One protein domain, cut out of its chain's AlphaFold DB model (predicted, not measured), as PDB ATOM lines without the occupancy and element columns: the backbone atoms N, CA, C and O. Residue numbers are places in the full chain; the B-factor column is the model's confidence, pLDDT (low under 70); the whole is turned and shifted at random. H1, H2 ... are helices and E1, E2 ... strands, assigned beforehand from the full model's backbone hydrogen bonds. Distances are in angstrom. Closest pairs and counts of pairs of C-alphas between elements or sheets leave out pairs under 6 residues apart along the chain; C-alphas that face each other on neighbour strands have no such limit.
ATOM      1  N   VAL A  17       2.604  41.953 -51.689       90.25
ATOM      2  CA  VAL A  17       1.747  43.014 -52.211       90.25
ATOM      3  C   VAL A  17       0.636  43.285 -51.210       90.25
ATOM      4  O   VAL A  17      -0.050  42.362 -50.766       90.25
ATOM      5  N   LEU A  18       0.421  44.561 -50.914       89.00
ATOM      6  CA  LEU A  18      -0.756  45.071 -50.233       89.00
ATOM      7  C   LEU A  18      -1.653  45.763 -51.260       89.00
ATOM      8  O   LEU A  18      -1.230  46.692 -51.945       89.00
ATOM      9  N   LEU A  19      -2.904  45.318 -51.351       89.06
ATOM     10  CA  LEU A  19      -3.907  45.856 -52.266       89.06
ATOM     11  C   LEU A  19      -5.135  46.300 -51.466       89.06
ATOM     12  O   LEU A  19      -5.638  45.544 -50.636       89.06
ATOM     13  N   SER A  20      -5.654  47.490 -51.750       88.12
ATOM     14  CA  SER A  20      -6.975  47.929 -51.298       88.12
ATOM     15  C   SER A  20      -7.849  48.210 -52.508       88.12
ATOM     16  O   SER A  20      -7.428  48.896 -53.444       88.12
ATOM     17  N   VAL A  21      -9.068  47.687 -52.468       88.19
ATOM     18  CA  VAL A  21     -10.081  47.872 -53.503       88.19
ATOM     19  C   VAL A  21     -11.348  48.454 -52.892       88.19
ATOM     20  O   VAL A  21     -11.619  48.269 -51.704       88.19
ATOM     21  N   ASP A  22     -12.128  49.158 -53.703       83.44
ATOM     22  CA  ASP A  22     -13.457  49.603 -53.300       83.44
ATOM     23  C   ASP A  22     -14.484  48.451 -53.337       83.44
ATOM     24  O   ASP A  22     -14.175  47.305 -53.672       83.44
ATOM     25  N   THR A  23     -15.743  48.742 -53.001       80.31
ATOM     26  CA  THR A  23     -16.820  47.734 -52.978       80.31
ATOM     27  C   THR A  23     -17.197  47.186 -54.359       80.31
ATOM     28  O   THR A  23     -17.961  46.226 -54.434       80.31
ATOM     29  N   GLU A  24     -16.703  47.788 -55.442       86.06
ATOM     30  CA  GLU A  24     -16.878  47.316 -56.821       86.06
ATOM     31  C   GLU A  24     -15.648  46.532 -57.314       86.06
ATOM     32  O   GLU A  24     -15.647  46.034 -58.440       86.06
ATOM     33  N   GLY A  25     -14.619  46.381 -56.473       87.31
ATOM     34  CA  GLY A  25     -13.374  45.699 -56.812       87.31
ATOM     35  C   GLY A  25     -12.385  46.567 -57.590       87.31
ATOM     36  O   GLY A  25     -11.432  46.028 -58.147       87.31
ATOM     37  N   ARG A  26     -12.586  47.890 -57.640       92.12
ATOM     38  CA  ARG A  26     -11.662  48.817 -58.305       92.12
ATOM     39  C   ARG A  26     -10.483  49.145 -57.404       92.12
ATOM     40  O   ARG A  26     -10.659  49.376 -56.209       92.12
ATOM     41  N   LEU A  27      -9.293  49.217 -57.988       92.88
ATOM     42  CA  LEU A  27      -8.058  49.542 -57.284       92.88
ATOM     43  C   LEU A  27      -8.113  50.932 -56.633       92.88
ATOM     44  O   LEU A  27      -8.331  51.937 -57.307       92.88
ATOM     45  N   PHE A  28      -7.841  50.989 -55.329       90.94
ATOM     46  CA  PHE A  28      -7.725  52.234 -54.565       90.94
ATOM     47  C   PHE A  28      -6.297  52.479 -54.059       90.94
ATOM     48  O   PHE A  28      -5.815  53.614 -54.071       90.94
ATOM     49  N   TYR A  29      -5.618  51.414 -53.628       91.62
ATOM     50  CA  TYR A  29      -4.257  51.457 -53.100       91.62
ATOM     51  C   TYR A  29      -3.493  50.180 -53.462       91.62
ATOM     52  O   TYR A  29      -4.052  49.086 -53.412       91.62
ATOM     53  N   PHE A  30      -2.217  50.326 -53.791       92.62
ATOM     54  CA  PHE A  30      -1.278  49.250 -54.070       92.62
ATOM     55  C   PHE A  30       0.097  49.636 -53.524       92.62
ATOM     56  O   PHE A  30       0.572  50.746 -53.768       92.62
ATOM     57  N   ASP A  31       0.725  48.713 -52.807       92.12
ATOM     58  CA  ASP A  31       2.114  48.797 -52.351       92.12
ATOM     59  C   ASP A  31       2.750  47.416 -52.512       92.12
ATOM     60  O   ASP A  31       2.116  46.404 -52.205       92.12
ATOM     61  N   ALA A  32       3.971  47.358 -53.027       92.75
ATOM     62  CA  ALA A  32       4.692  46.113 -53.244       92.75
ATOM     63  C   ALA A  32       6.128  46.224 -52.741       92.75
ATOM     64  O   ALA A  32       6.817  47.218 -52.980       92.75
ATOM     65  N   VAL A  33       6.601  45.164 -52.087       92.19
ATOM     66  CA  VAL A  33       7.960  45.111 -51.546       92.19
ATOM     67  C   VAL A  33       8.940  44.785 -52.682       92.19
ATOM     68  O   VAL A  33       8.885  43.675 -53.229       92.19
ATOM     69  N   PRO A  34       9.852  45.702 -53.060       90.81
ATOM     70  CA  PRO A  34      10.800  45.454 -54.142       90.81
ATOM     71  C   PRO A  34      11.831  44.369 -53.768       90.81
ATOM     72  O   PRO A  34      11.965  43.999 -52.594       90.81
ATOM     73  N   PRO A  35      12.591  43.839 -54.747       89.19
ATOM     74  CA  PRO A  35      13.703  42.928 -54.483       89.19
ATOM     75  C   PRO A  35      14.718  43.521 -53.496       89.19
ATOM     76  O   PRO A  35      15.196  44.636 -53.684       89.19
ATOM     77  N   GLN A  36      15.077  42.763 -52.457       88.06
ATOM     78  CA  GLN A  36      16.044  43.209 -51.446       88.06
ATOM     79  C   GLN A  36      17.471  43.331 -52.005       88.06
ATOM     80  O   GLN A  36      18.240  44.188 -51.570       88.06
ATOM     81  N   THR A  45      12.137  50.049 -68.835       78.75
ATOM     82  CA  THR A  45      11.163  50.949 -69.447       78.75
ATOM     83  C   THR A  45      10.167  51.362 -68.364       78.75
ATOM     84  O   THR A  45       9.776  50.492 -67.579       78.75
ATOM     85  N   PRO A  46       9.756  52.643 -68.299       80.31
ATOM     86  CA  PRO A  46       8.719  53.065 -67.371       80.31
ATOM     87  C   PRO A  46       7.484  52.167 -67.508       80.31
ATOM     88  O   PRO A  46       7.119  51.812 -68.638       80.31
ATOM     89  N   PRO A  47       6.850  51.772 -66.394       88.25
ATOM     90  CA  PRO A  47       5.695  50.899 -66.457       88.25
ATOM     91  C   PRO A  47       4.521  51.594 -67.148       88.25
ATOM     92  O   PRO A  47       4.365  52.817 -67.105       88.25
ATOM     93  N   ASP A  48       3.658  50.792 -67.766       90.31
ATOM     94  CA  ASP A  48       2.421  51.291 -68.353       90.31
ATOM     95  C   ASP A  48       1.387  51.593 -67.257       90.31
ATOM     96  O   ASP A  48       0.602  50.738 -66.837       90.31
ATOM     97  N   TRP A  49       1.377  52.844 -66.797       93.25
ATOM     98  CA  TRP A  49       0.441  53.333 -65.784       93.25
ATOM     99  C   TRP A  49      -1.027  53.241 -66.217       93.25
ATOM    100  O   TRP A  49      -1.909  53.193 -65.357       93.25
ATOM    101  N   SER A  50      -1.314  53.169 -67.524       93.12
ATOM    102  CA  SER A  50      -2.691  53.093 -68.019       93.12
ATOM    103  C   SER A  50      -3.411  51.824 -67.549       93.12
ATOM    104  O   SER A  50      -4.624  51.852 -67.328       93.12
ATOM    105  N   GLN A  51      -2.667  50.740 -67.303       92.25
ATOM    106  CA  GLN A  51      -3.220  49.504 -66.763       92.25
ATOM    107  C   GLN A  51      -3.717  49.688 -65.322       92.25
ATOM    108  O   GLN A  51      -4.848  49.315 -65.029       92.25
ATOM    109  N   LEU A  52      -2.935  50.324 -64.441       92.88
ATOM    110  CA  LEU A  52      -3.356  50.576 -63.053       92.88
ATOM    111  C   LEU A  52      -4.536  51.551 -62.974       92.88
ATOM    112  O   LEU A  52      -5.438  51.359 -62.163       92.88
ATOM    113  N   PHE A  53      -4.586  52.544 -63.864       95.56
ATOM    114  CA  PHE A  53      -5.760  53.411 -64.001       95.56
ATOM    115  C   PHE A  53      -7.002  52.615 -64.399       95.56
ATOM    116  O   PHE A  53      -8.061  52.796 -63.805       95.56
ATOM    117  N   LYS A  54      -6.868  51.695 -65.358       94.38
ATOM    118  CA  LYS A  54      -7.969  50.828 -65.782       94.38
ATOM    119  C   LYS A  54      -8.474  49.945 -64.638       94.38
ATOM    120  O   LYS A  54      -9.686  49.861 -64.460       94.38
ATOM    121  N   GLU A  55      -7.579  49.343 -63.851       94.12
ATOM    122  CA  GLU A  55      -7.955  48.561 -62.660       94.12
ATOM    123  C   GLU A  55      -8.615  49.436 -61.577       94.12
ATOM    124  O   GLU A  55      -9.496  48.980 -60.853       94.12
ATOM    125  N   ALA A  56      -8.255  50.719 -61.498       93.19
ATOM    126  CA  ALA A  56      -8.917  51.710 -60.646       93.19
ATOM    127  C   ALA A  56     -10.266  52.210 -61.206       93.19
ATOM    128  O   ALA A  56     -10.948  53.013 -60.570       93.19
ATOM    129  N   GLY A  57     -10.669  51.762 -62.403       92.75
ATOM    130  CA  GLY A  57     -11.856  52.256 -63.106       92.75
ATOM    131  C   GLY A  57     -11.733  53.709 -63.577       92.75
ATOM    132  O   GLY A  57     -12.744  54.386 -63.764       92.75
ATOM    133  N   LEU A  58     -10.505  54.194 -63.754       93.25
ATOM    134  CA  LEU A  58     -10.168  55.547 -64.182       93.25
ATOM    135  C   LEU A  58      -9.721  55.535 -65.646       93.25
ATOM    136  O   LEU A  58      -8.982  54.658 -66.093       93.25
ATOM    137  N   ASN A  59     -10.134  56.546 -66.405       91.94
ATOM    138  CA  ASN A  59      -9.644  56.749 -67.761       91.94
ATOM    139  C   ASN A  59      -8.398  57.641 -67.724       91.94
ATOM    140  O   ASN A  59      -8.487  58.819 -67.394       91.94
ATOM    141  N   PHE A  60      -7.242  57.087 -68.090       92.75
ATOM    142  CA  PHE A  60      -5.950  57.781 -68.041       92.75
ATOM    143  C   PHE A  60      -5.936  59.118 -68.803       92.75
ATOM    144  O   PHE A  60      -5.283  60.063 -68.370       92.75
ATOM    145  N   ALA A  61      -6.692  59.230 -69.903       92.19
ATOM    146  CA  ALA A  61      -6.741  60.444 -70.722       92.19
ATOM    147  C   ALA A  61      -7.396  61.647 -70.018       92.19
ATOM    148  O   ALA A  61      -7.150  62.789 -70.410       92.19
ATOM    149  N   ASP A  62      -8.196  61.404 -68.978       91.12
ATOM    150  CA  ASP A  62      -8.905  62.454 -68.236       91.12
ATOM    151  C   ASP A  62      -8.024  63.093 -67.146       91.12
ATOM    152  O   ASP A  62      -8.437  64.033 -66.464       91.12
ATOM    153  N   PHE A  63      -6.794  62.597 -66.983       94.19
ATOM    154  CA  PHE A  63      -5.873  62.987 -65.927       94.19
ATOM    155  C   PHE A  63      -4.651  63.722 -66.477       94.19
ATOM    156  O   PHE A  63      -4.039  63.331 -67.469       94.19
ATOM    157  N   GLN A  64      -4.259  64.795 -65.794       95.19
ATOM    158  CA  GLN A  64      -3.112  65.619 -66.169       95.19
ATOM    159  C   GLN A  64      -1.938  65.355 -65.237       95.19
ATOM    160  O   GLN A  64      -2.072  65.444 -64.015       95.19
ATOM    161  N   GLN A  65      -0.775  65.058 -65.815       95.44
ATOM    162  CA  GLN A  65       0.438  64.795 -65.047       95.44
ATOM    163  C   GLN A  65       0.853  66.030 -64.232       95.44
ATOM    164  O   GLN A  65       0.800  67.166 -64.706       95.44
ATOM    165  N   THR A  66       1.271  65.808 -62.989       95.25
ATOM    166  CA  THR A  66       1.646  66.842 -62.020       95.25
ATOM    167  C   THR A  66       2.850  66.367 -61.189       95.25
ATOM    168  O   THR A  66       3.062  65.160 -61.064       95.25
ATOM    169  N   PRO A  67       3.670  67.261 -60.606       94.75
ATOM    170  CA  PRO A  67       4.789  66.844 -59.757       94.75
ATOM    171  C   PRO A  67       4.303  66.081 -58.521       94.75
ATOM    172  O   PRO A  67       3.398  66.571 -57.848       94.75
ATOM    173  N   SER A  68       4.911  64.928 -58.209       93.06
ATOM    174  CA  SER A  68       4.616  64.096 -57.026       93.06
ATOM    175  C   SER A  68       4.854  64.847 -55.702       93.06
ATOM    176  O   SER A  68       5.816  65.609 -55.574       93.06
ATOM    177  N   GLN A  69       3.964  64.652 -54.725       91.88
ATOM    178  CA  GLN A  69       3.955  65.319 -53.412       91.88
ATOM    179  C   GLN A  69       3.989  64.321 -52.250       91.88
ATOM    180  O   GLN A  69       4.441  64.677 -51.162       91.88
ATOM    181  N   TRP A  70       3.525  63.090 -52.470       89.00
ATOM    182  CA  TRP A  70       3.502  62.030 -51.465       89.00
ATOM    183  C   TRP A  70       4.718  61.116 -51.631       89.00
ATOM    184  O   TRP A  70       5.162  60.848 -52.745       89.00
ATOM    185  N   THR A  71       5.286  60.669 -50.512       89.12
ATOM    186  CA  THR A  71       6.462  59.791 -50.509       89.12
ATOM    187  C   THR A  71       6.020  58.355 -50.210       89.12
ATOM    188  O   THR A  71       5.482  58.131 -49.121       89.12
ATOM    189  N   PRO A  72       6.246  57.397 -51.131       89.00
ATOM    190  CA  PRO A  72       6.024  55.974 -50.876       89.00
ATOM    191  C   PRO A  72       6.839  55.465 -49.679       89.00
ATOM    192  O   PRO A  72       7.884  56.024 -49.343       89.00
ATOM    193  N   ARG A  73       6.372  54.387 -49.037       83.38
ATOM    194  CA  ARG A  73       7.077  53.754 -47.905       83.38
ATOM    195  C   ARG A  73       8.225  52.851 -48.364       83.38
ATOM    196  O   ARG A  73       9.252  52.791 -47.692       83.38
ATOM    197  N   SER A  74       8.036  52.179 -49.495       85.19
ATOM    198  CA  SER A  74       8.998  51.272 -50.127       85.19
ATOM    199  C   SER A  74      10.051  52.033 -50.946       85.19
ATOM    200  O   SER A  74       9.866  53.203 -51.280       85.19
ATOM    201  N   ALA A  75      11.174  51.387 -51.275       88.62
ATOM    202  CA  ALA A  75      12.199  51.977 -52.140       88.62
ATOM    203  C   ALA A  75      11.665  52.213 -53.568       88.62
ATOM    204  O   ALA A  75      10.949  51.371 -54.106       88.62
ATOM    205  N   TYR A  76      12.035  53.341 -54.182       91.06
ATOM    206  CA  TYR A  76      11.612  53.738 -55.532       91.06
ATOM    207  C   TYR A  76      12.735  54.488 -56.269       91.06
ATOM    208  O   TYR A  76      13.580  55.123 -55.631       91.06
ATOM    209  N   ASP A  77      12.737  54.434 -57.603       90.19
ATOM    210  CA  ASP A  77      13.644  55.199 -58.479       90.19
ATOM    211  C   ASP A  77      12.911  56.263 -59.316       90.19
ATOM    212  O   ASP A  77      13.470  57.326 -59.596       90.19
ATOM    213  N   GLU A  78      11.633  56.039 -59.619       90.81
ATOM    214  CA  GLU A  78      10.753  56.986 -60.296       90.81
ATOM    215  C   GLU A  78       9.449  57.182 -59.509       90.81
ATOM    216  O   GLU A  78       8.882  56.246 -58.944       90.81
ATOM    217  N   ARG A  79       8.960  58.429 -59.481       93.94
ATOM    218  CA  ARG A  79       7.654  58.796 -58.923       93.94
ATOM    219  C   ARG A  79       6.930  59.752 -59.852       93.94
ATOM    220  O   ARG A  79       7.519  60.707 -60.365       93.94
ATOM    221  N   VAL A  80       5.642  59.523 -60.014       95.12
ATOM    222  CA  VAL A  80       4.782  60.255 -60.938       95.12
ATOM    223  C   VAL A  80       3.420  60.464 -60.301       95.12
ATOM    224  O   VAL A  80       2.975  59.679 -59.466       95.12
ATOM    225  N   ALA A  81       2.767  61.558 -60.670       96.50
ATOM    226  CA  ALA A  81       1.449  61.872 -60.159       96.50
ATOM    227  C   ALA A  81       0.576  62.499 -61.235       96.50
ATOM    228  O   ALA A  81       1.075  63.113 -62.182       96.50
ATOM    229  N   TRP A  82      -0.735  62.399 -61.045       96.88
ATOM    230  CA  TRP A  82      -1.720  63.033 -61.911       96.88
ATOM    231  C   TRP A  82      -2.851  63.651 -61.101       96.88
ATOM    232  O   TRP A  82      -3.239  63.122 -60.064       96.88
ATOM    233  N   ASN A  83      -3.401  64.757 -61.590       95.88
ATOM    234  CA  ASN A  83      -4.627  65.348 -61.067       95.88
ATOM    235  C   ASN A  83      -5.771  65.101 -62.049       95.88
ATOM    236  O   ASN A  83      -5.591  65.211 -63.262       95.88
ATOM    237  N   GLY A  84      -6.954  64.833 -61.512       92.50
ATOM    238  CA  GLY A  84      -8.179  64.700 -62.287       92.50
ATOM    239  C   GLY A  84      -9.402  64.746 -61.386       92.50
ATOM    240  O   GLY A  84      -9.337  65.197 -60.239       92.50
ATOM    241  N   THR A  85     -10.527  64.284 -61.909       90.31
ATOM    242  CA  THR A  85     -11.791  64.195 -61.177       90.31
ATOM    243  C   THR A  85     -12.219  62.742 -61.049       90.31
ATOM    244  O   THR A  85     -11.955  61.918 -61.924       90.31
ATOM    245  N   TYR A  86     -12.859  62.407 -59.931       86.75
ATOM    246  CA  TYR A  86     -13.316  61.043 -59.704       86.75
ATOM    247  C   TYR A  86     -14.544  60.742 -60.581       86.75
ATOM    248  O   TYR A  86     -15.497  61.532 -60.585       86.75
ATOM    249  N   PRO A  87     -14.565  59.621 -61.324       83.00
ATOM    250  CA  PRO A  87     -15.696  59.275 -62.177       83.00
ATOM    251  C   PRO A  87     -17.002  59.149 -61.384       83.00
ATOM    252  O   PRO A  87     -17.044  58.564 -60.307       83.00
ATOM    253  N   GLY A  88     -18.094  59.689 -61.928       77.75
ATOM    254  CA  GLY A  88     -19.430  59.579 -61.328       77.75
ATOM    255  C   GLY A  88     -19.764  60.618 -60.250       77.75
ATOM    256  O   GLY A  88     -20.936  60.740 -59.898       77.75
ATOM    257  N   VAL A  89     -18.796  61.417 -59.784       79.75
ATOM    258  CA  VAL A  89     -19.041  62.550 -58.874       79.75
ATOM    259  C   VAL A  89     -18.463  63.829 -59.488       79.75
ATOM    260  O   VAL A  89     -17.254  64.059 -59.400       79.75
ATOM    261  N   PRO A  90     -19.299  64.670 -60.131       76.31
ATOM    262  CA  PRO A  90     -18.852  65.953 -60.664       76.31
ATOM    263  C   PRO A  90     -18.163  66.792 -59.581       76.31
ATOM    264  O   PRO A  90     -18.594  66.792 -58.429       76.31
ATOM    265  N   ASP A  91     -17.095  67.493 -59.960       81.81
ATOM    266  CA  ASP A  91     -16.329  68.400 -59.093       81.81
ATOM    267  C   ASP A  91     -15.650  67.750 -57.876       81.81
ATOM    268  O   ASP A  91     -15.324  68.432 -56.904       81.81
ATOM    269  N   PHE A  92     -15.388  66.441 -57.927       88.06
ATOM    270  CA  PHE A  92     -14.615  65.752 -56.899       88.06
ATOM    271  C   PHE A  92     -13.145  65.578 -57.326       88.06
ATOM    272  O   PHE A  92     -12.829  64.610 -58.028       88.06
ATOM    273  N   PRO A  93     -12.231  66.502 -56.961       92.00
ATOM    274  CA  PRO A  93     -10.841  66.421 -57.384       92.00
ATOM    275  C   PRO A  93     -10.131  65.278 -56.665       92.00
ATOM    276  O   PRO A  93     -10.176  65.175 -55.439       92.00
ATOM    277  N   ILE A  94      -9.427  64.457 -57.434       93.81
ATOM    278  CA  ILE A  94      -8.533  63.430 -56.913       93.81
ATOM    279  C   ILE A  94      -7.145  63.592 -57.502       93.81
ATOM    280  O   ILE A  94      -6.951  64.083 -58.618       93.81
ATOM    281  N   ARG A  95      -6.172  63.151 -56.719       95.00
ATOM    282  CA  ARG A  95      -4.783  63.061 -57.123       95.00
ATOM    283  C   ARG A  95      -4.377  61.600 -57.099       95.00
ATOM    284  O   ARG A  95      -4.689  60.900 -56.151       95.00
ATOM    285  N   ILE A  96      -3.674  61.151 -58.120       95.81
ATOM    286  CA  ILE A  96      -3.109  59.808 -58.173       95.81
ATOM    287  C   ILE A  96      -1.615  59.950 -57.960       95.81
ATOM    288  O   ILE A  96      -0.984  60.773 -58.622       95.81
ATOM    289  N   GLU A  97      -1.070  59.178 -57.034       95.88
ATOM    290  CA  GLU A  97       0.366  59.075 -56.787       95.88
ATOM    291  C   GLU A  97       0.807  57.660 -57.121       95.88
ATOM    292  O   GLU A  97       0.154  56.699 -56.721       95.88
ATOM    293  N   ALA A  98       1.901  57.528 -57.862       95.94
ATOM    294  CA  ALA A  98       2.450  56.232 -58.208       95.94
ATOM    295  C   ALA A  98       3.979  56.262 -58.217       95.94
ATOM    296  O   ALA A  98       4.602  57.300 -58.460       95.94
ATOM    297  N   ALA A  99       4.590  55.117 -57.932       95.00
ATOM    298  CA  ALA A  99       6.036  54.968 -57.970       95.00
ATOM    299  C   ALA A  99       6.438  53.596 -58.494       95.00
ATOM    300  O   ALA A  99       5.713  52.607 -58.333       95.00
ATOM    301  N   SER A 100       7.603  53.552 -59.127       93.56
ATOM    302  CA  SER A 100       8.213  52.328 -59.625       93.56
ATOM    303  C   SER A 100       9.609  52.134 -59.055       93.56
ATOM    304  O   SER A 100      10.232  53.064 -58.541       93.56
ATOM    305  N   TYR A 101      10.074  50.894 -59.143       91.25
ATOM    306  CA  TYR A 101      11.449  50.508 -58.884       91.25
ATOM    307  C   TYR A 101      11.899  49.576 -60.007       91.25
ATOM    308  O   TYR A 101      11.287  48.529 -60.223       91.25
ATOM    309  N   GLN A 102      12.927  49.966 -60.765       88.38
ATOM    310  CA  GLN A 102      13.446  49.212 -61.912       88.38
ATOM    311  C   GLN A 102      12.354  48.830 -62.928       88.38
ATOM    312  O   GLN A 102      12.295  47.699 -63.412       88.38
ATOM    313  N   GLY A 103      11.468  49.782 -63.247       87.25
ATOM    314  CA  GLY A 103      10.371  49.623 -64.216       87.25
ATOM    315  C   GLY A 103       9.199  48.758 -63.744       87.25
ATOM    316  O   GLY A 103       8.258  48.545 -64.507       87.25
ATOM    317  N   LEU A 104       9.216  48.280 -62.497       89.00
ATOM    318  CA  LEU A 104       8.080  47.601 -61.877       89.00
ATOM    319  C   LEU A 104       7.295  48.591 -61.007       89.00
ATOM    320  O   LEU A 104       7.912  49.286 -60.197       89.00
ATOM    321  N   PRO A 105       5.957  48.670 -61.124       92.31
ATOM    322  CA  PRO A 105       5.143  49.435 -60.188       92.31
ATOM    323  C   PRO A 105       5.316  48.888 -58.773       92.31
ATOM    324  O   PRO A 105       5.127  47.694 -58.545       92.31
ATOM    325  N   VAL A 106       5.635  49.767 -57.827       93.81
ATOM    326  CA  VAL A 106       5.717  49.433 -56.396       93.81
ATOM    327  C   VAL A 106       4.699  50.194 -55.563       93.81
ATOM    328  O   VAL A 106       4.460  49.820 -54.427       93.81
ATOM    329  N   TYR A 107       4.091  51.249 -56.107       94.38
ATOM    330  CA  TYR A 107       3.134  52.069 -55.378       94.38
ATOM    331  C   TYR A 107       2.102  52.684 -56.321       94.38
ATOM    332  O   TYR A 107       2.458  53.169 -57.398       94.38
ATOM    333  N   PHE A 108       0.840  52.683 -55.906       95.38
ATOM    334  CA  PHE A 108      -0.255  53.404 -56.547       95.38
ATOM    335  C   PHE A 108      -1.312  53.753 -55.498       95.38
ATOM    336  O   PHE A 108      -1.771  52.882 -54.767       95.38
ATOM    337  N   GLU A 109      -1.726  55.012 -55.425       94.12
ATOM    338  CA  GLU A 109      -2.730  55.465 -54.466       94.12
ATOM    339  C   GLU A 109      -3.621  56.560 -55.056       94.12
ATOM    340  O   GLU A 109      -3.137  57.536 -55.637       94.12
ATOM    341  N   ILE A 110      -4.932  56.431 -54.833       93.81
ATOM    342  CA  ILE A 110      -5.891  57.518 -55.038       93.81
ATOM    343  C   ILE A 110      -5.925  58.394 -53.779       93.81
ATOM    344  O   ILE A 110      -6.509  58.053 -52.750       93.81
ATOM    345  N   VAL A 111      -5.316  59.569 -53.873       92.31
ATOM    346  CA  VAL A 111      -5.250  60.574 -52.814       92.31
ATOM    347  C   VAL A 111      -6.453  61.517 -52.907       92.31
ATOM    348  O   VAL A 111      -6.532  62.395 -53.772       92.31
ATOM    349  N   SER A 112      -7.382  61.365 -51.963       90.12
ATOM    350  CA  SER A 112      -8.531  62.264 -51.791       90.12
ATOM    351  C   SER A 112      -8.145  63.589 -51.105       90.12
ATOM    352  O   SER A 112      -7.186  63.618 -50.330       90.12
TER     353      SER A 112
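This is residues 17 to 36 and 45 to 112 of the 439 residues of an uncharacterized protein of Acidobacteria bacterium (UniProt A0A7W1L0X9). One twisted sheet of six antiparallel strands makes a wall, with the short helix H1 over one face and the long link from E3 to E4 looping over the opposite face. The longest strand, E5, and its neighbour E6 lie nearest to the middle, while E1 and E3 are at the two edges. The printed part has 88 residues, with named elements in the order E1 E2 H1 E3 E4 E5 E6 along the chain; across the sheet the order is E1 E2 E6 E5 E4 E3. The class is mostly strand, and the whole is compact, with a radius of gyration of the C-alphas of 12.5 A and spans of 42 by 28 by 21 A, only just elongated.

Find C-alpha 17 at (1.747, 43.014, -52.211), where E1 begins; it runs to residue 21, 12.9 A. E2, residues 27 to 32, comes back over 13.8 A. After the cut, find C-alpha 49 at (0.441, 53.333, -65.784), where H1, residues 49 to 55, begins; it is 10.2 A long. E3 is the three residues 64 to 66, 6.4 A. E4, residues 78 to 85, measures 23.7 A, and E5, residues 93 to 101, measures 27.4 A. E6, residues 104 to 111, covers 20.7 A and ends with C-alpha 111 at (-5.250, 60.574, -52.814).

Begin at the edge strand E1, which forms a hairpin with E2, their directions at 173 degrees; look for N 18 and O 31, 2.8 A apart. E2 is antiparallel to E6 at 140 degrees, with N 30 and O 108 at 2.8 A. E3, E4, E5 and E6 form a meander, each strand the antiparallel neighbour of the one before. Between E6 and E5, at 163 degrees, find N 111 and O 95 at 2.7 A. Between E5 and E4, at 162 degrees, N 96 and O 82 are 2.8 A apart. E4 and the edge strand E3 stand at 133 degrees, with N 66 and O 81 at 2.8 A. H1 is on the sheet at a height of 9.0 A, slantwise to the strands, at 48 degrees to E2 on the local plane. It lies only just over E2 and E6, with 3 of its C-alphas falling on each. The closest C-alphas of H1 and E2 are those of Glu 55 and Leu 27, 5.5 A apart. In H1 every O i to N i+4 pair is within hydrogen-bond range. E1 and E3 are apart.

The two C-alphas farthest apart are those of Gln 36 and Pro 90, at 42.7 A. Residues 37 to 44 are not printed, and C-alphas 36 and 45 are 20.2 A apart across this cut. Of the links printed whole, that from E3 to E4, with 11 residues, is long. The mean pLDDT of the printed part is 90.7, and no printed residue is under 70.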